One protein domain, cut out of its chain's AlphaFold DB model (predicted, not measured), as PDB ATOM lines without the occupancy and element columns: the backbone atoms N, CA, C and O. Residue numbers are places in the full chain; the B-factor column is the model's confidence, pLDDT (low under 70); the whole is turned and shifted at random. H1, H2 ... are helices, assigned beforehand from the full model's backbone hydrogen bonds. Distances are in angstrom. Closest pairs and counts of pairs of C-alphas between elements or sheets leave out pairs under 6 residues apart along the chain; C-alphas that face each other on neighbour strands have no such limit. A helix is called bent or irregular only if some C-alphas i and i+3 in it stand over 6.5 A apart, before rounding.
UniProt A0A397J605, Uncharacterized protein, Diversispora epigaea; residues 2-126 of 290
ATOM      1  N   ASN A   2     -50.764 -10.116  -7.738       70.25
ATOM      2  CA  ASN A   2     -50.310  -8.724  -7.692       70.25
ATOM      3  C   ASN A   2     -48.790  -8.691  -7.449       70.25
ATOM      4  O   ASN A   2     -48.325  -9.271  -6.469       70.25
ATOM      5  N   LEU A   3     -48.039  -8.013  -8.326       71.62
ATOM      6  CA  LEU A   3     -46.586  -7.840  -8.210       71.62
ATOM      7  C   LEU A   3     -46.195  -7.243  -6.847       71.62
ATOM      8  O   LEU A   3     -45.201  -7.659  -6.272       71.62
ATOM      9  N   GLY A   4     -47.018  -6.362  -6.268       66.38
ATOM     10  CA  GLY A   4     -46.740  -5.704  -4.987       66.38
ATOM     11  C   GLY A   4     -46.820  -6.590  -3.737       66.38
ATOM     12  O   GLY A   4     -46.453  -6.125  -2.664       66.38
ATOM     13  N   SER A   5     -47.282  -7.842  -3.839       76.56
ATOM     14  CA  SER A   5     -47.439  -8.743  -2.682       76.56
ATOM     15  C   SER A   5     -46.256  -9.700  -2.473       76.56
ATOM     16  O   SER A   5     -46.315 -10.565  -1.596       76.56
ATOM     17  N   ILE A   6     -45.205  -9.600  -3.290       82.56
ATOM     18  CA  ILE A   6     -44.051 -10.500  -3.213       82.56
ATOM     19  C   ILE A   6     -43.158 -10.086  -2.056       82.56
ATOM     20  O   ILE A   6     -42.701  -8.945  -1.985       82.56
ATOM     21  N   LYS A   7     -42.892 -11.044  -1.168       85.25
ATOM     22  CA  LYS A   7     -41.994 -10.871  -0.033       85.25
ATOM     23  C   LYS A   7     -40.645 -11.493  -0.351       85.25
ATOM     24  O   LYS A   7     -40.564 -12.669  -0.705       85.25
ATOM     25  N   VAL A   8     -39.585 -10.707  -0.207       88.12
ATOM     26  CA  VAL A   8     -38.221 -11.213  -0.359       88.12
ATOM     27  C   VAL A   8     -37.875 -12.068   0.866       88.12
ATOM     28  O   VAL A   8     -38.176 -11.666   1.992       88.12
ATOM     29  N   PRO A   9     -37.281 -13.261   0.690       85.69
ATOM     30  CA  PRO A   9     -36.897 -14.110   1.808       85.69
ATOM     31  C   PRO A   9     -35.865 -13.415   2.694       85.69
ATOM     32  O   PRO A   9     -34.926 -12.775   2.210       85.69
ATOM     33  N   PHE A  10     -36.045 -13.594   4.000       86.19
ATOM     34  CA  PHE A  10     -35.082 -13.226   5.025       86.19
ATOM     35  C   PHE A  10     -34.795 -14.463   5.897       86.19
ATOM     36  O   PHE A  10     -35.756 -15.110   6.323       86.19
ATOM     37  N   PRO A  11     -33.523 -14.810   6.176       84.69
ATOM     38  CA  PRO A  11     -32.303 -14.093   5.788       84.69
ATOM     39  C   PRO A  11     -32.084 -14.065   4.264       84.69
ATOM     40  O   PRO A  11     -32.623 -14.928   3.563       84.69
ATOM     41  N   PRO A  12     -31.337 -13.075   3.732       83.94
ATOM     42  CA  PRO A  12     -31.057 -13.001   2.306       83.94
ATOM     43  C   PRO A  12     -30.429 -14.319   1.827       83.94
ATOM     44  O   PRO A  12     -29.416 -14.747   2.380       83.94
ATOM     45  N   PRO A  13     -30.991 -14.980   0.802       77.19
ATOM     46  CA  PRO A  13     -30.476 -16.262   0.320       77.19
ATOM     47  C   PRO A  13     -29.173 -16.104  -0.478       77.19
ATOM     48  O   PRO A  13     -28.541 -17.095  -0.834       77.19
ATOM     49  N   VAL A  14     -28.802 -14.861  -0.793       81.88
ATOM     50  CA  VAL A  14     -27.650 -14.493  -1.615       81.88
ATOM     51  C   VAL A  14     -26.406 -14.308  -0.758       81.88
ATOM     52  O   VAL A  14     -26.456 -13.701   0.311       81.88
ATOM     53  N   LYS A  15     -25.272 -14.806  -1.247       85.88
ATOM     54  CA  LYS A  15     -23.970 -14.670  -0.596       85.88
ATOM     55  C   LYS A  15     -23.091 -13.681  -1.362       85.88
ATOM     56  O   LYS A  15     -23.208 -13.586  -2.582       85.88
ATOM     57  N   PRO A  16     -22.150 -12.985  -0.701       83.31
ATOM     58  CA  PRO A  16     -21.232 -12.074  -1.385       83.31
ATOM     59  C   PRO A  16     -20.481 -12.739  -2.549       83.31
ATOM     60  O   PRO A  16     -20.304 -12.139  -3.605       83.31
ATOM     61  N   GLN A  17     -20.086 -14.006  -2.380       82.19
ATOM     62  CA  GLN A  17     -19.350 -14.801  -3.369       82.19
ATOM     63  C   GLN A  17     -20.114 -14.980  -4.685       82.19
ATOM     64  O   GLN A  17     -19.485 -15.094  -5.741       82.19
ATOM     65  N   ASP A  18     -21.448 -14.948  -4.643       79.31
ATOM     66  CA  ASP A  18     -22.297 -15.100  -5.824       79.31
ATOM     67  C   ASP A  18     -22.076 -13.957  -6.829       79.31
ATOM     68  O   ASP A  18     -22.273 -14.133  -8.030       79.31
ATOM     69  N   PHE A  19     -21.586 -12.804  -6.363       77.94
ATOM     70  CA  PHE A  19     -21.411 -11.595  -7.170       77.94
ATOM     71  C   PHE A  19     -19.997 -11.411  -7.742       77.94
ATOM     72  O   PHE A  19     -19.744 -10.433  -8.441       77.94
ATOM     73  N   ILE A  20     -19.063 -12.319  -7.448       73.75
ATOM     74  CA  ILE A  20     -17.626 -12.114  -7.705       73.75
ATOM     75  C   ILE A  20     -17.068 -13.049  -8.791       73.75
ATOM     76  O   ILE A  20     -16.025 -12.774  -9.392       73.75
ATOM     77  N   ASN A  21     -17.763 -14.147  -9.088       63.97
ATOM     78  CA  ASN A  21     -17.263 -15.174  -9.995       63.97
ATOM     79  C   ASN A  21     -17.654 -14.910 -11.458       63.97
ATOM     80  O   ASN A  21     -18.758 -15.218 -11.895       63.97
ATOM     81  N   ASN A  22     -16.681 -14.466 -12.259       54.41
ATOM     82  CA  ASN A  22     -16.790 -14.327 -13.722       54.41
ATOM     83  C   ASN A  22     -16.726 -15.669 -14.497       54.41
ATOM     84  O   ASN A  22     -16.479 -15.669 -15.700       54.41
ATOM     85  N   GLY A  23     -16.912 -16.818 -13.838       45.44
ATOM     86  CA  GLY A  23     -16.427 -18.113 -14.337       45.44
ATOM     87  C   GLY A  23     -17.418 -19.275 -14.362       45.44
ATOM     88  O   GLY A  23     -16.980 -20.416 -14.324       45.44
ATOM     89  N   GLY A  24     -18.731 -19.035 -14.421       43.12
ATOM     90  CA  GLY A  24     -19.686 -20.135 -14.604       43.12
ATOM     91  C   GLY A  24     -21.134 -19.757 -14.326       43.12
ATOM     92  O   GLY A  24     -21.623 -19.973 -13.228       43.12
ATOM     93  N   ARG A  25     -21.803 -19.181 -15.335       53.97
ATOM     94  CA  ARG A  25     -23.269 -19.083 -15.500       53.97
ATOM     95  C   ARG A  25     -24.104 -19.027 -14.204       53.97
ATOM     96  O   ARG A  25     -24.637 -20.055 -13.819       53.97
ATOM     97  N   LYS A  26     -24.295 -17.818 -13.641       52.03
ATOM     98  CA  LYS A  26     -25.573 -17.278 -13.083       52.03
ATOM     99  C   LYS A  26     -25.582 -15.735 -12.996       52.03
ATOM    100  O   LYS A  26     -26.661 -15.144 -12.991       52.03
ATOM    101  N   PHE A  27     -24.409 -15.090 -13.017       53.44
ATOM    102  CA  PHE A  27     -24.254 -13.628 -12.974       53.44
ATOM    103  C   PHE A  27     -23.216 -13.183 -14.015       53.44
ATOM    104  O   PHE A  27     -22.014 -13.197 -13.765       53.44
ATOM    105  N   LYS A  28     -23.665 -12.876 -15.238       50.91
ATOM    106  CA  LYS A  28     -22.772 -12.400 -16.299       50.91
ATOM    107  C   LYS A  28     -22.544 -10.905 -16.082       50.91
ATOM    108  O   LYS A  28     -23.462 -10.113 -16.249       50.91
ATOM    109  N   THR A  29     -21.319 -10.573 -15.679       50.38
ATOM    110  CA  THR A  29     -20.731  -9.228 -15.710       50.38
ATOM    111  C   THR A  29     -21.580  -8.147 -15.055       50.38
ATOM    112  O   THR A  29     -22.130  -7.279 -15.731       50.38
ATOM    113  N   VAL A  30     -21.580  -8.120 -13.725       47.44
ATOM    114  CA  VAL A  30     -21.507  -6.802 -13.100       47.44
ATOM    115  C   VAL A  30     -20.076  -6.345 -13.311       47.44
ATOM    116  O   VAL A  30     -19.135  -7.118 -13.125       47.44
ATOM    117  N   SER A  31     -19.932  -5.137 -13.840       54.00
ATOM    118  CA  SER A  31     -18.657  -4.482 -14.103       54.00
ATOM    119  C   SER A  31     -17.704  -4.576 -12.900       54.00
ATOM    120  O   SER A  31     -18.086  -4.970 -11.805       54.00
ATOM    121  N   ASN A  32     -16.449  -4.148 -13.044       56.66
ATOM    122  CA  ASN A  32     -15.501  -4.000 -11.926       56.66
ATOM    123  C   ASN A  32     -15.994  -3.072 -10.773       56.66
ATOM    124  O   ASN A  32     -15.185  -2.646  -9.947       56.66
ATOM    125  N   ARG A  33     -17.277  -2.702 -10.723       66.25
ATOM    126  CA  ARG A  33     -17.950  -1.870  -9.734       66.25
ATOM    127  C   ARG A  33     -18.642  -2.736  -8.677       66.25
ATOM    128  O   ARG A  33     -19.196  -3.784  -8.994       66.25
ATOM    129  N   SER A  34     -18.610  -2.287  -7.425       68.31
ATOM    130  CA  SER A  34     -19.398  -2.891  -6.352       68.31
ATOM    131  C   SER A  34     -20.895  -2.725  -6.625       68.31
ATOM    132  O   SER A  34     -21.342  -1.689  -7.121       68.31
ATOM    133  N   LEU A  35     -21.674  -3.761  -6.316       81.44
ATOM    134  CA  LEU A  35     -23.132  -3.684  -6.330       81.44
ATOM    135  C   LEU A  35     -23.612  -2.971  -5.072       81.44
ATOM    136  O   LEU A  35     -23.263  -3.389  -3.969       81.44
ATOM    137  N   ASN A  36     -24.464  -1.959  -5.228       90.88
ATOM    138  CA  ASN A  36     -25.204  -1.368  -4.110       90.88
ATOM    139  C   ASN A  36     -26.207  -2.398  -3.536       90.88
ATOM    140  O   ASN A  36     -26.763  -3.214  -4.276       90.88
ATOM    141  N   ALA A  37     -26.463  -2.333  -2.229       93.12
ATOM    142  CA  ALA A  37     -27.479  -3.096  -1.502       93.12
ATOM    143  C   ALA A  37     -28.829  -3.186  -2.234       93.12
ATOM    144  O   ALA A  37     -29.417  -4.265  -2.304       93.12
ATOM    145  N   PHE A  38     -29.288  -2.090  -2.852       93.38
ATOM    146  CA  PHE A  38     -30.537  -2.091  -3.622       93.38
ATOM    147  C   PHE A  38     -30.512  -3.072  -4.804       93.38
ATOM    148  O   PHE A  38     -31.501  -3.754  -5.059       93.38
ATOM    149  N   PHE A  39     -29.389  -3.202  -5.518       90.62
ATOM    150  CA  PHE A  39     -29.280  -4.150  -6.633       90.62
ATOM    151  C   PHE A  39     -29.276  -5.601  -6.161       90.62
ATOM    152  O   PHE A  39     -29.865  -6.466  -6.812       90.62
ATOM    153  N   ILE A  40     -28.655  -5.862  -5.012       91.56
ATOM    154  CA  ILE A  40     -28.665  -7.180  -4.372       91.56
ATOM    155  C   ILE A  40     -30.102  -7.541  -3.968       91.56
ATOM    156  O   ILE A  40     -30.581  -8.632  -4.284       91.56
ATOM    157  N   TYR A  41     -30.827  -6.593  -3.369       93.75
ATOM    158  CA  TYR A  41     -32.240  -6.743  -3.026       93.75
ATOM    159  C   TYR A  41     -33.123  -6.984  -4.256       93.75
ATOM    160  O   TYR A  41     -33.888  -7.949  -4.309       93.75
ATOM    161  N   ARG A  42     -32.973  -6.147  -5.290       92.12
ATOM    162  CA  ARG A  42     -33.674  -6.271  -6.575       92.12
ATOM    163  C   ARG A  42     -33.490  -7.661  -7.166       92.12
ATOM    164  O   ARG A  42     -34.445  -8.245  -7.671       92.12
ATOM    165  N   ARG A  43     -32.279  -8.217  -7.089       87.94
ATOM    166  CA  ARG A  43     -32.013  -9.569  -7.573       87.94
ATOM    167  C   ARG A  43     -32.802 -10.615  -6.791       87.94
ATOM    168  O   ARG A  43     -33.487 -11.415  -7.423       87.94
ATOM    169  N   ALA A  44     -32.759 -10.565  -5.462       90.81
ATOM    170  CA  ALA A  44     -33.509 -11.486  -4.612       90.81
ATOM    171  C   ALA A  44     -35.023 -11.409  -4.883       90.81
ATOM    172  O   ALA A  44     -35.693 -12.437  -4.974       90.81
ATOM    173  N   TYR A  45     -35.550 -10.208  -5.122       92.38
ATOM    174  CA  TYR A  45     -36.939  -9.997  -5.524       92.38
ATOM    175  C   TYR A  45     -37.272 -10.661  -6.870       92.38
ATOM    176  O   TYR A  45     -38.278 -11.357  -7.011       92.38
ATOM    177  N   LEU A  46     -36.401 -10.499  -7.868       89.56
ATOM    178  CA  LEU A  46     -36.553 -11.137  -9.179       89.56
ATOM    179  C   LEU A  46     -36.396 -12.663  -9.118       89.56
ATOM    180  O   LEU A  46     -36.975 -13.369  -9.942       89.56
ATOM    181  N   ASP A  47     -35.579 -13.186  -8.202       88.38
ATOM    182  CA  ASP A  47     -35.499 -14.626  -7.929       88.38
ATOM    183  C   ASP A  47     -36.840 -15.139  -7.376       88.38
ATOM    184  O   ASP A  47     -37.330 -16.160  -7.852       88.38
ATOM    185  N   GLN A  48     -37.497 -14.401  -6.473       90.44
ATOM    186  CA  GLN A  48     -38.831 -14.770  -5.978       90.44
ATOM    187  C   GLN A  48     -39.903 -14.733  -7.066       90.44
ATOM    188  O   GLN A  48     -40.669 -15.683  -7.207       90.44
ATOM    189  N   LEU A  49     -39.920 -13.688  -7.897       90.25
ATOM    190  CA  LEU A  49     -40.807 -13.623  -9.065       90.25
ATOM    191  C   LEU A  49     -40.682 -14.872  -9.949       90.25
ATOM    192  O   LEU A  49     -41.689 -15.443 -10.366       90.25
ATOM    193  N   ARG A  50     -39.445 -15.331 -10.174       88.25
ATOM    194  CA  ARG A  50     -39.160 -16.542 -10.952       88.25
ATOM    195  C   ARG A  50     -39.650 -17.815 -10.270       88.25
ATOM    196  O   ARG A  50     -40.203 -18.664 -10.961       88.25
ATOM    197  N   VAL A  51     -39.504 -17.935  -8.949       87.69
ATOM    198  CA  VAL A  51     -40.073 -19.058  -8.175       87.69
ATOM    199  C   VAL A  51     -41.598 -19.115  -8.325       87.69
ATOM    200  O   VAL A  51     -42.165 -20.199  -8.420       87.69
ATOM    201  N   HIS A  52     -42.258 -17.962  -8.441       87.88
ATOM    202  CA  HIS A  52     -43.698 -17.867  -8.699       87.88
ATOM    203  C   HIS A  52     -44.095 -18.018 -10.180       87.88
ATOM    204  O   HIS A  52     -45.268 -17.859 -10.515       87.88
ATOM    205  N   GLY A  53     -43.147 -18.303 -11.078       89.00
ATOM    206  CA  GLY A  53     -43.405 -18.444 -12.515       89.00
ATOM    207  C   GLY A  53     -43.730 -17.127 -13.231       89.00
ATOM    208  O   GLY A  53     -44.196 -17.144 -14.369       89.00
ATOM    209  N   ILE A  54     -43.489 -15.978 -12.593       87.94
ATOM    210  CA  ILE A  54     -43.801 -14.662 -13.149       87.94
ATOM    211  C   ILE A  54     -42.599 -14.166 -13.953       87.94
ATOM    212  O   ILE A  54     -41.551 -13.816 -13.405       87.94
ATOM    213  N   LYS A  55     -42.773 -14.100 -15.272       87.50
ATOM    214  CA  LYS A  55     -41.859 -13.406 -16.182       87.50
ATOM    215  C   LYS A  55     -42.389 -11.991 -16.388       87.50
ATOM    216  O   LYS A  55     -43.391 -11.806 -17.070       87.50
ATOM    217  N   ALA A  56     -41.744 -11.009 -15.776       85.69
ATOM    218  CA  ALA A  56     -42.123  -9.607 -15.903       85.69
ATOM    219  C   ALA A  56     -40.921  -8.783 -16.364       85.69
ATOM    220  O   ALA A  56     -39.783  -9.064 -15.977       85.69
ATOM    221  N   LYS A  57     -41.178  -7.792 -17.223       89.56
ATOM    222  CA  LYS A  57     -40.129  -6.909 -17.736       89.56
ATOM    223  C   LYS A  57     -39.620  -6.015 -16.622       89.56
ATOM    224  O   LYS A  57     -40.357  -5.660 -15.701       89.56
ATOM    225  N   MET A  58     -38.358  -5.615 -16.737       87.50
ATOM    226  CA  MET A  58     -37.720  -4.812 -15.706       87.50
ATOM    227  C   MET A  58     -38.452  -3.483 -15.462       87.50
ATOM    228  O   MET A  58     -38.623  -3.076 -14.312       87.50
ATOM    229  N   THR A  59     -38.930  -2.842 -16.528       93.06
ATOM    230  CA  THR A  59     -39.729  -1.607 -16.483       93.06
ATOM    231  C   THR A  59     -40.973  -1.752 -15.610       93.06
ATOM    232  O   THR A  59     -41.270  -0.862 -14.820       93.06
ATOM    233  N   ASP A  60     -41.640  -2.905 -15.683       90.50
ATOM    234  CA  ASP A  60     -42.893  -3.144 -14.970       90.50
ATOM    235  C   ASP A  60     -42.646  -3.447 -13.491       90.50
ATOM    236  O   ASP A  60     -43.405  -3.017 -12.631       90.50
ATOM    237  N   VAL A  61     -41.574  -4.177 -13.169       92.06
ATOM    238  CA  VAL A  61     -41.305  -4.629 -11.790       92.06
ATOM    239  C   VAL A  61     -40.568  -3.601 -10.948       92.06
ATOM    240  O   VAL A  61     -40.683  -3.611  -9.725       92.06
ATOM    241  N   SER A  62     -39.805  -2.702 -11.569       94.00
ATOM    242  CA  SER A  62     -38.932  -1.795 -10.822       94.00
ATOM    243  C   SER A  62     -39.670  -0.853  -9.861       94.00
ATOM    244  O   SER A  62     -39.185  -0.703  -8.739       94.00
ATOM    245  N   PRO A  63     -40.844  -0.275 -10.197       94.12
ATOM    246  CA  PRO A  63     -41.617   0.526  -9.243       94.12
ATOM    247  C   PRO A  63     -42.035  -0.260  -7.991       94.12
ATOM    248  O   PRO A  63     -42.005   0.275  -6.878       94.12
ATOM    249  N   PHE A  64     -42.369  -1.546  -8.153       93.81
ATOM    250  CA  PHE A  64     -42.733  -2.432  -7.045       93.81
ATOM    251  C   PHE A  64     -41.522  -2.768  -6.178       93.81
ATOM    252  O   PHE A  64     -41.613  -2.706  -4.955       93.81
ATOM    253  N   ILE A  65     -40.373  -3.050  -6.796       94.81
ATOM    254  CA  ILE A  65     -39.121  -3.329  -6.083       94.81
ATOM    255  C   ILE A  65     -38.674  -2.105  -5.284       94.81
ATOM    256  O   ILE A  65     -38.343  -2.230  -4.109       94.81
ATOM    257  N   SER A  66     -38.700  -0.919  -5.896       94.75
ATOM    258  CA  SER A  66     -38.339   0.336  -5.236       94.75
ATOM    259  C   SER A  66     -39.257   0.643  -4.055       94.75
ATOM    260  O   SER A  66     -38.774   0.997  -2.981       94.75
ATOM    261  N   SER A  67     -40.571   0.477  -4.227       94.69
ATOM    262  CA  SER A  67     -41.542   0.644  -3.138       94.69
ATOM    263  C   SER A  67     -41.321  -0.376  -2.022       94.69
ATOM    264  O   SER A  67     -41.287  -0.015  -0.850       94.69
ATOM    265  N   SER A  68     -41.102  -1.641  -2.380       94.56
ATOM    266  CA  SER A  68     -40.831  -2.716  -1.430       94.56
ATOM    267  C   SER A  68     -39.555  -2.443  -0.630       94.56
ATOM    268  O   SER A  68     -39.617  -2.442   0.590       94.56
ATOM    269  N   TRP A  69     -38.448  -2.072  -1.281       95.50
ATOM    270  CA  TRP A  69     -37.192  -1.705  -0.615       95.50
ATOM    271  C   TRP A  69     -37.342  -0.543   0.373       95.50
ATOM    272  O   TRP A  69     -36.756  -0.572   1.454       95.50
ATOM    273  N   LYS A  70     -38.131   0.484   0.025       95.25
ATOM    274  CA  LYS A  70     -38.408   1.619   0.922       95.25
ATOM    275  C   LYS A  70     -39.195   1.196   2.164       95.25
ATOM    276  O   LYS A  70     -38.968   1.760   3.230       95.25
ATOM    277  N   ASN A  71     -40.076   0.209   2.012       95.19
ATOM    278  CA  ASN A  71     -40.945  -0.300   3.071       95.19
ATOM    279  C   ASN A  71     -40.320  -1.449   3.882       95.19
ATOM    280  O   ASN A  71     -40.903  -1.866   4.881       95.19
ATOM    281  N   GLU A  72     -39.157  -1.970   3.479       95.12
ATOM    282  CA  GLU A  72     -38.466  -3.016   4.231       95.12
ATOM    283  C   GLU A  72     -37.974  -2.498   5.598       95.12
ATOM    284  O   GLU A  72     -37.471  -1.368   5.706       95.12
ATOM    285  N   PRO A  73     -38.035  -3.329   6.654       95.88
ATOM    286  CA  PRO A  73     -37.454  -2.998   7.947       95.88
ATOM    287  C   PRO A  73     -35.961  -2.658   7.854       95.88
ATOM    288  O   PRO A  73     -35.233  -3.138   6.981       95.88
ATOM    289  N   THR A  74     -35.471  -1.855   8.802       95.81
ATOM    290  CA  THR A  74     -34.048  -1.473   8.897       95.81
ATOM    291  C   THR A  74     -33.124  -2.686   8.918       95.81
ATOM    292  O   THR A  74     -32.224  -2.752   8.090       95.81
ATOM    293  N   PHE A  75     -33.415  -3.694   9.747       95.12
ATOM    294  CA  PHE A  75     -32.589  -4.904   9.858       95.12
ATOM    295  C   PHE A  75     -32.457  -5.683   8.536       95.12
ATOM    296  O   PHE A  75     -31.412  -6.273   8.269       95.12
ATOM    297  N   VAL A  76     -33.488  -5.669   7.681       95.44
ATOM    298  CA  VAL A  76     -33.429  -6.303   6.355       95.44
ATOM    299  C   VAL A  76     -32.509  -5.497   5.448       95.44
ATOM    300  O   VAL A  76     -31.593  -6.052   4.841       95.44
ATOM    301  N   ARG A  77     -32.722  -4.179   5.378       94.56
ATOM    302  CA  ARG A  77     -31.896  -3.281   4.561       94.56
ATOM    303  C   ARG A  77     -30.429  -3.340   4.979       94.56
ATOM    304  O   ARG A  77     -29.562  -3.367   4.109       94.56
ATOM    305  N   ASP A  78     -30.158  -3.415   6.277       95.62
ATOM    306  CA  ASP A  78     -28.805  -3.492   6.822       95.62
ATOM    307  C   ASP A  78     -28.121  -4.819   6.480       95.62
ATOM    308  O   ASP A  78     -26.970  -4.797   6.055       95.62
ATOM    309  N   ALA A  79     -28.836  -5.949   6.499       95.38
ATOM    310  CA  ALA A  79     -28.290  -7.218   6.011       95.38
ATOM    311  C   ALA A  79     -27.870  -7.136   4.528       95.38
ATOM    312  O   ALA A  79     -26.799  -7.604   4.143       95.38
ATOM    313  N   TYR A  80     -28.669  -6.487   3.674       94.75
ATOM    314  CA  TYR A  80     -28.302  -6.277   2.265       94.75
ATOM    315  C   TYR A  80     -27.137  -5.288   2.085       94.75
ATOM    316  O   TYR A  80     -26.322  -5.467   1.172       94.75
ATOM    317  N   LYS A  81     -27.018  -4.268   2.947       94.81
ATOM    318  CA  LYS A  81     -25.844  -3.377   2.987       94.81
ATOM    319  C   LYS A  81     -24.583  -4.124   3.398       94.81
ATOM    320  O   LYS A  81     -23.538  -3.911   2.789       94.81
ATOM    321  N   GLU A  82     -24.680  -5.018   4.374       94.94
ATOM    322  CA  GLU A  82     -23.557  -5.840   4.814       94.94
ATOM    323  C   GLU A  82     -23.026  -6.693   3.657       94.94
ATOM    324  O   GLU A  82     -21.832  -6.672   3.359       94.94
ATOM    325  N   ILE A  83     -23.923  -7.356   2.919       92.44
ATOM    326  CA  ILE A  83     -23.548  -8.144   1.737       92.44
ATOM    327  C   ILE A  83     -22.889  -7.247   0.679       92.44
ATOM    328  O   ILE A  83     -21.846  -7.610   0.140       92.44
ATOM    329  N   SER A  84     -23.450  -6.066   0.401       92.06
ATOM    330  CA  SER A  84     -22.877  -5.088  -0.541       92.06
ATOM    331  C   SER A  84     -21.451  -4.677  -0.161       92.06
ATOM    332  O   SER A  84     -20.554  -4.703  -1.009       92.06
ATOM    333  N   CYS A  85     -21.210  -4.402   1.122       92.81
ATOM    334  CA  CYS A  85     -19.883  -4.094   1.646       92.81
ATOM    335  C   CYS A  85     -18.913  -5.274   1.467       92.81
ATOM    336  O   CYS A  85     -17.800  -5.106   0.965       92.81
ATOM    337  N   GLN A  86     -19.346  -6.493   1.800       90.94
ATOM    338  CA  GLN A  86     -18.529  -7.696   1.631       90.94
ATOM    339  C   GLN A  86     -18.167  -7.942   0.155       90.94
ATOM    340  O   GLN A  86     -17.025  -8.293  -0.150       90.94
ATOM    341  N   VAL A  87     -19.100  -7.703  -0.774       89.56
ATOM    342  CA  VAL A  87     -18.841  -7.772  -2.222       89.56
ATOM    343  C   VAL A  87     -17.761  -6.772  -2.629       89.56
ATOM    344  O   VAL A  87     -16.827  -7.133  -3.347       89.56
ATOM    345  N   GLU A  88     -17.841  -5.529  -2.153       89.62
ATOM    346  CA  GLU A  88     -16.842  -4.502  -2.447       89.62
ATOM    347  C   GLU A  88     -15.446  -4.876  -1.935       89.62
ATOM    348  O   GLU A  88     -14.462  -4.777  -2.677       89.62
ATOM    349  N   ILE A  89     -15.355  -5.362  -0.695       90.19
ATOM    350  CA  ILE A  89     -14.097  -5.820  -0.094       90.19
ATOM    351  C   ILE A  89     -13.467  -6.913  -0.959       90.19
ATOM    352  O   ILE A  89     -12.283  -6.843  -1.306       90.19
ATOM    353  N   LEU A  90     -14.256  -7.912  -1.351       88.94
ATOM    354  CA  LEU A  90     -13.768  -9.028  -2.149       88.94
ATOM    355  C   LEU A  90     -13.331  -8.586  -3.554       88.94
ATOM    356  O   LEU A  90     -12.266  -9.002  -4.019       88.94
ATOM    357  N   LEU A  91     -14.077  -7.687  -4.207       87.19
ATOM    358  CA  LEU A  91     -13.680  -7.101  -5.492       87.19
ATOM    359  C   LEU A  91     -12.361  -6.327  -5.381       87.19
ATOM    360  O   LEU A  91     -11.479  -6.475  -6.231       87.19
ATOM    361  N   ASN A  92     -12.193  -5.529  -4.329       87.44
ATOM    362  CA  ASN A  92     -10.965  -4.774  -4.093       87.44
ATOM    363  C   ASN A  92      -9.770  -5.699  -3.832       87.44
ATOM    364  O   ASN A  92      -8.681  -5.455  -4.357       87.44
ATOM    365  N   ASN A  93      -9.972  -6.797  -3.105       88.50
ATOM    366  CA  ASN A  93      -8.938  -7.808  -2.889       88.50
ATOM    367  C   ASN A  93      -8.520  -8.487  -4.199       88.50
ATOM    368  O   ASN A  93      -7.325  -8.648  -4.458       88.50
ATOM    369  N   ILE A  94      -9.477  -8.805  -5.074       86.12
ATOM    370  CA  ILE A  94      -9.190  -9.371  -6.399       86.12
ATOM    371  C   ILE A  94      -8.415  -8.383  -7.270       86.12
ATOM    372  O   ILE A  94      -7.439  -8.772  -7.913       86.12
ATOM    373  N   LYS A  95      -8.798  -7.102  -7.276       84.50
ATOM    374  CA  LYS A  95      -8.072  -6.055  -8.013       84.50
ATOM    375  C   LYS A  95      -6.636  -5.909  -7.512       84.50
ATOM    376  O   LYS A  95      -5.713  -5.880  -8.319       84.50
ATOM    377  N   LYS A  96      -6.434  -5.869  -6.191       85.50
ATOM    378  CA  LYS A  96      -5.096  -5.794  -5.580       85.50
ATOM    379  C   LYS A  96      -4.233  -6.993  -5.971       85.50
ATOM    380  O   LYS A  96      -3.094  -6.801  -6.389       85.50
ATOM    381  N   LYS A  97      -4.788  -8.207  -5.902       85.88
ATOM    382  CA  LYS A  97      -4.090  -9.435  -6.304       85.88
ATOM    383  C   LYS A  97      -3.656  -9.381  -7.773       85.88
ATOM    384  O   LYS A  97      -2.475  -9.554  -8.050       85.88
ATOM    385  N   LYS A  98      -4.569  -9.029  -8.685       84.69
ATOM    386  CA  LYS A  98      -4.265  -8.889 -10.121       84.69
ATOM    387  C   LYS A  98      -3.193  -7.834 -10.397       84.69
ATOM    388  O   LYS A  98      -2.285  -8.079 -11.182       84.69
ATOM    389  N   ASN A  99      -3.259  -6.680  -9.733       85.44
ATOM    390  CA  ASN A  99      -2.259  -5.625  -9.897       85.44
ATOM    391  C   ASN A  99      -0.869  -6.076  -9.426       85.44
ATOM    392  O   ASN A  99       0.133  -5.741 -10.054       85.44
ATOM    393  N   ASN A 100      -0.796  -6.840  -8.335       87.62
ATOM    394  CA  ASN A 100       0.467  -7.385  -7.841       87.62
ATOM    395  C   ASN A 100       1.033  -8.442  -8.797       87.62
ATOM    396  O   ASN A 100       2.211  -8.377  -9.137       87.62
ATOM    397  N   GLU A 101       0.197  -9.355  -9.295       83.38
ATOM    398  CA  GLU A 101       0.588 -10.355 -10.300       83.38
ATOM    399  C   GLU A 101       1.118  -9.693 -11.581       83.38
ATOM    400  O   GLU A 101       2.161 -10.090 -12.097       83.38
ATOM    401  N   GLN A 102       0.463  -8.632 -12.058       82.62
ATOM    402  CA  GLN A 102       0.911  -7.876 -13.231       82.62
ATOM    403  C   GLN A 102       2.251  -7.170 -13.007       82.62
ATOM    404  O   GLN A 102       3.090  -7.177 -13.902       82.62
ATOM    405  N   LYS A 103       2.474  -6.588 -11.821       86.12
ATOM    406  CA  LYS A 103       3.767  -5.980 -11.457       86.12
ATOM    407  C   LYS A 103       4.891  -7.012 -11.411       86.12
ATOM    408  O   LYS A 103       5.993  -6.730 -11.869       86.12
ATOM    409  N   ILE A 104       4.615  -8.201 -10.877       87.12
ATOM    410  CA  ILE A 104       5.587  -9.299 -10.837       87.12
ATOM    411  C   ILE A 104       5.906  -9.769 -12.262       87.12
ATOM    412  O   ILE A 104       7.075  -9.899 -12.620       87.12
ATOM    413  N   ALA A 105       4.886  -9.959 -13.100       89.12
ATOM    414  CA  ALA A 105       5.064 -10.383 -14.486       89.12
ATOM    415  C   ALA A 105       5.853  -9.356 -15.317       89.12
ATOM    416  O   ALA A 105       6.762  -9.731 -16.057       89.12
ATOM    417  N   SER A 106       5.555  -8.060 -15.174       87.62
ATOM    418  CA  SER A 106       6.265  -7.004 -15.903       87.62
ATOM    419  C   SER A 106       7.709  -6.838 -15.433       87.62
ATOM    420  O   SER A 106       8.600  -6.695 -16.268       87.62
ATOM    421  N   ALA A 107       7.969  -6.938 -14.124       88.94
ATOM    422  CA  ALA A 107       9.325  -6.939 -13.583       88.94
ATOM    423  C   ALA A 107      10.136  -8.146 -14.083       88.94
ATOM    424  O   ALA A 107      11.280  -7.990 -14.512       88.94
ATOM    425  N   SER A 108       9.527  -9.337 -14.096       91.19
ATOM    426  CA  SER A 108      10.154 -10.551 -14.628       91.19
ATOM    427  C   SER A 108      10.490 -10.411 -16.115       91.19
ATOM    428  O   SER A 108      11.580 -10.793 -16.540       91.19
ATOM    429  N   LEU A 109       9.582  -9.839 -16.911       90.12
ATOM    430  CA  LEU A 109       9.805  -9.619 -18.338       90.12
ATOM    431  C   LEU A 109      10.919  -8.593 -18.589       90.12
ATOM    432  O   LEU A 109      11.784  -8.817 -19.434       90.12
ATOM    433  N   ALA A 110      10.937  -7.495 -17.828       90.25
ATOM    434  CA  ALA A 110      11.989  -6.485 -17.916       90.25
ATOM    435  C   ALA A 110      13.369  -7.070 -17.568       90.25
ATOM    436  O   ALA A 110      14.348  -6.808 -18.267       90.25
ATOM    437  N   MET A 111      13.444  -7.917 -16.536       89.38
ATOM    438  CA  MET A 111      14.675  -8.619 -16.169       89.38
ATOM    439  C   MET A 111      15.158  -9.542 -17.295       89.38
ATOM    440  O   MET A 111      16.340  -9.529 -17.640       89.38
ATOM    441  N   GLN A 112      14.254 -10.304 -17.916       89.06
ATOM    442  CA  GLN A 112      14.601 -11.175 -19.041       89.06
ATOM    443  C   GLN A 112      15.135 -10.375 -20.239       89.06
ATOM    444  O   GLN A 112      16.115 -10.779 -20.866       89.06
ATOM    445  N   GLN A 113      14.534  -9.222 -20.542       85.69
ATOM    446  CA  GLN A 113      15.004  -8.349 -21.619       85.69
ATOM    447  C   GLN A 113      16.417  -7.825 -21.348       85.69
ATOM    448  O   GLN A 113      17.249  -7.861 -22.250       85.69
ATOM    449  N   GLN A 114      16.723  -7.404 -20.115       86.38
ATOM    450  CA  GLN A 114      18.077  -6.965 -19.759       86.38
ATOM    451  C   GLN A 114      19.107  -8.080 -19.973       86.38
ATOM    452  O   GLN A 114      20.140  -7.841 -20.598       86.38
ATOM    453  N   GLN A 115      18.808  -9.311 -19.544       84.31
ATOM    454  CA  GLN A 115      19.696 -10.460 -19.769       84.31
ATOM    455  C   GLN A 115      19.951 -10.712 -21.265       84.31
ATOM    456  O   GLN A 115      21.088 -10.963 -21.662       84.31
ATOM    457  N   GLN A 116      18.929 -10.580 -22.117       82.50
ATOM    458  CA  GLN A 116      19.097 -10.718 -23.569       82.50
ATOM    459  C   GLN A 116      20.001  -9.629 -24.172       82.50
ATOM    460  O   GLN A 116      20.776  -9.929 -25.080       82.50
ATOM    461  N   GLN A 117      19.951  -8.390 -23.666       77.25
ATOM    462  CA  GLN A 117      20.848  -7.316 -24.120       77.25
ATOM    463  C   GLN A 117      22.311  -7.604 -23.757       77.25
ATOM    464  O   GLN A 117      23.192  -7.416 -24.595       77.25
ATOM    465  N   PHE A 118      22.577  -8.136 -22.558       74.56
ATOM    466  CA  PHE A 118      23.927  -8.569 -22.170       74.56
ATOM    467  C   PHE A 118      24.458  -9.688 -23.073       74.56
ATOM    468  O   PHE A 118      25.614  -9.648 -23.495       74.56
ATOM    469  N   ILE A 119      23.616 -10.670 -23.412       71.50
ATOM    470  CA  ILE A 119      24.001 -11.761 -24.317       71.50
ATOM    471  C   ILE A 119      24.314 -11.217 -25.721       71.50
ATOM    472  O   ILE A 119      25.346 -11.576 -26.289       71.50
ATOM    473  N   ARG A 120      23.486 -10.310 -26.266       68.50
ATOM    474  CA  ARG A 120      23.742  -9.686 -27.579       68.50
ATOM    475  C   ARG A 120      25.033  -8.871 -27.609       68.50
ATOM    476  O   ARG A 120      25.765  -8.953 -28.590       68.50
ATOM    477  N   PHE A 121      25.325  -8.116 -26.551       67.31
ATOM    478  CA  PHE A 121      26.556  -7.329 -26.465       67.31
ATOM    479  C   PHE A 121      27.808  -8.220 -26.508       67.31
ATOM    480  O   PHE A 121      28.743  -7.936 -27.248       67.31
ATOM    481  N   ASN A 122      27.800  -9.350 -25.793       59.28
ATOM    482  CA  ASN A 122      28.950 -10.259 -25.749       59.28
ATOM    483  C   ASN A 122      29.141 -11.084 -27.036       59.28
ATOM    484  O   ASN A 122      30.275 -11.397 -27.399       59.28
ATOM    485  N   GLN A 123      28.065 -11.398 -27.764       58.09
ATOM    486  CA  GLN A 123      28.156 -12.076 -29.067       58.09
ATOM    487  C   GLN A 123      28.680 -11.159 -30.189       58.09
ATOM    488  O   GLN A 123      29.218 -11.649 -31.176       58.09
ATOM    489  N   GLY A 124      28.584  -9.831 -30.032       52.81
ATOM    490  CA  GLY A 124      29.174  -8.858 -30.962       52.81
ATOM    491  C   GLY A 124      30.693  -8.679 -30.825       52.81
ATOM    492  O   GLY A 124      31.319  -8.129 -31.725       52.81
ATOM    493  N   ILE A 125      31.298  -9.151 -29.729       50.50
ATOM    494  CA  ILE A 125      32.745  -9.029 -29.468       50.50
ATOM    495  C   ILE A 125      33.539 -10.223 -30.043       50.50
ATOM    496  O   ILE A 125      34.757 -10.153 -30.161       50.50
ATOM    497  N   THR A 126      32.888 -11.323 -30.439       45.66
ATOM    498  CA  THR A 126      33.571 -12.608 -30.699       45.66
ATOM    499  C   THR A 126      33.933 -12.924 -32.154       45.66
ATOM    500  O   THR A 126      34.407 -14.024 -32.410       45.66
TER     501      THR A 126
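Overview. This is residues 2 to 126 of the 290 residues of an uncharacterized protein of Diversispora epigaea (UniProt A0A397J605). One very long helix, H4, makes the long axis; a small head gathers at its first part, where H1 and H2 pack on it and H3 packs on H2, while residues 96 to 126 stick out as a bare arm. The printed part has 125 residues with four named helices, H1 to H4 in order, and no named strand: all helix. It is extended, with a radius of gyration of the C-alphas of 24.0 A and spans of 87 by 29 by 20 A.

Along the chain. Start at Asn 2; residues 2 to 15 hold no named element. Find C-alpha 16 at (-21.232, -12.074, -1.385), where H1, residues 16 to 19, begins. H2 follows at residues 37 to 51, 21.4 A long. H3, residues 58 to 71, is 19.6 A long and only just irregular: C-alphas 60 and 63 are 6.9 A apart. From C-alpha 74 at (-34.048, -1.473, 8.897), H4 runs 73.6 A to C-alpha 123 at (28.156, -12.076, -29.067).

Arrangement. Look first at Pro 16 and Val 87, the closest C-alphas of H1 and H4, 5.0 A apart; H4 touches H1 with residues 83 to 87 alone. H2 touches H4 with residues 37 to 41 alone, closest at the C-alphas of Ala 37 and Lys 81, 4.8 A apart; at 71 degrees they are only just about perpendicular. H3 touches H2 with residues 65 to 69 alone, at a steep tilt of 63 degrees, opposite ways; the C-alphas of Arg 42 and Ile 65 are closest, 6.2 A apart. H3 and H4 are close but not clearly touching, with the closest C-alphas, Trp 69 and Arg 77, 7.6 A apart. H1 is apart from H2 and H3. In H2 and H4 every O i to N i+4 pair is within hydrogen-bond range, in H3 8 of 10; H1 is too short for such a pair, and its 1 O i to N i+3 pair is within range.

Size, cuts and confidence. The farthest C-alphas, Asn 2 and Thr 126, are 87.1 A apart. Without residues 96 to 126, which stand free, the body spans 42 by 29 by 21 A. The printed part has no cut, and the link from H1 to H2 is long, with 17 residues. The model's pLDDT is under 70 at residue 4, residues 21 to 34 and residues 120 to 126.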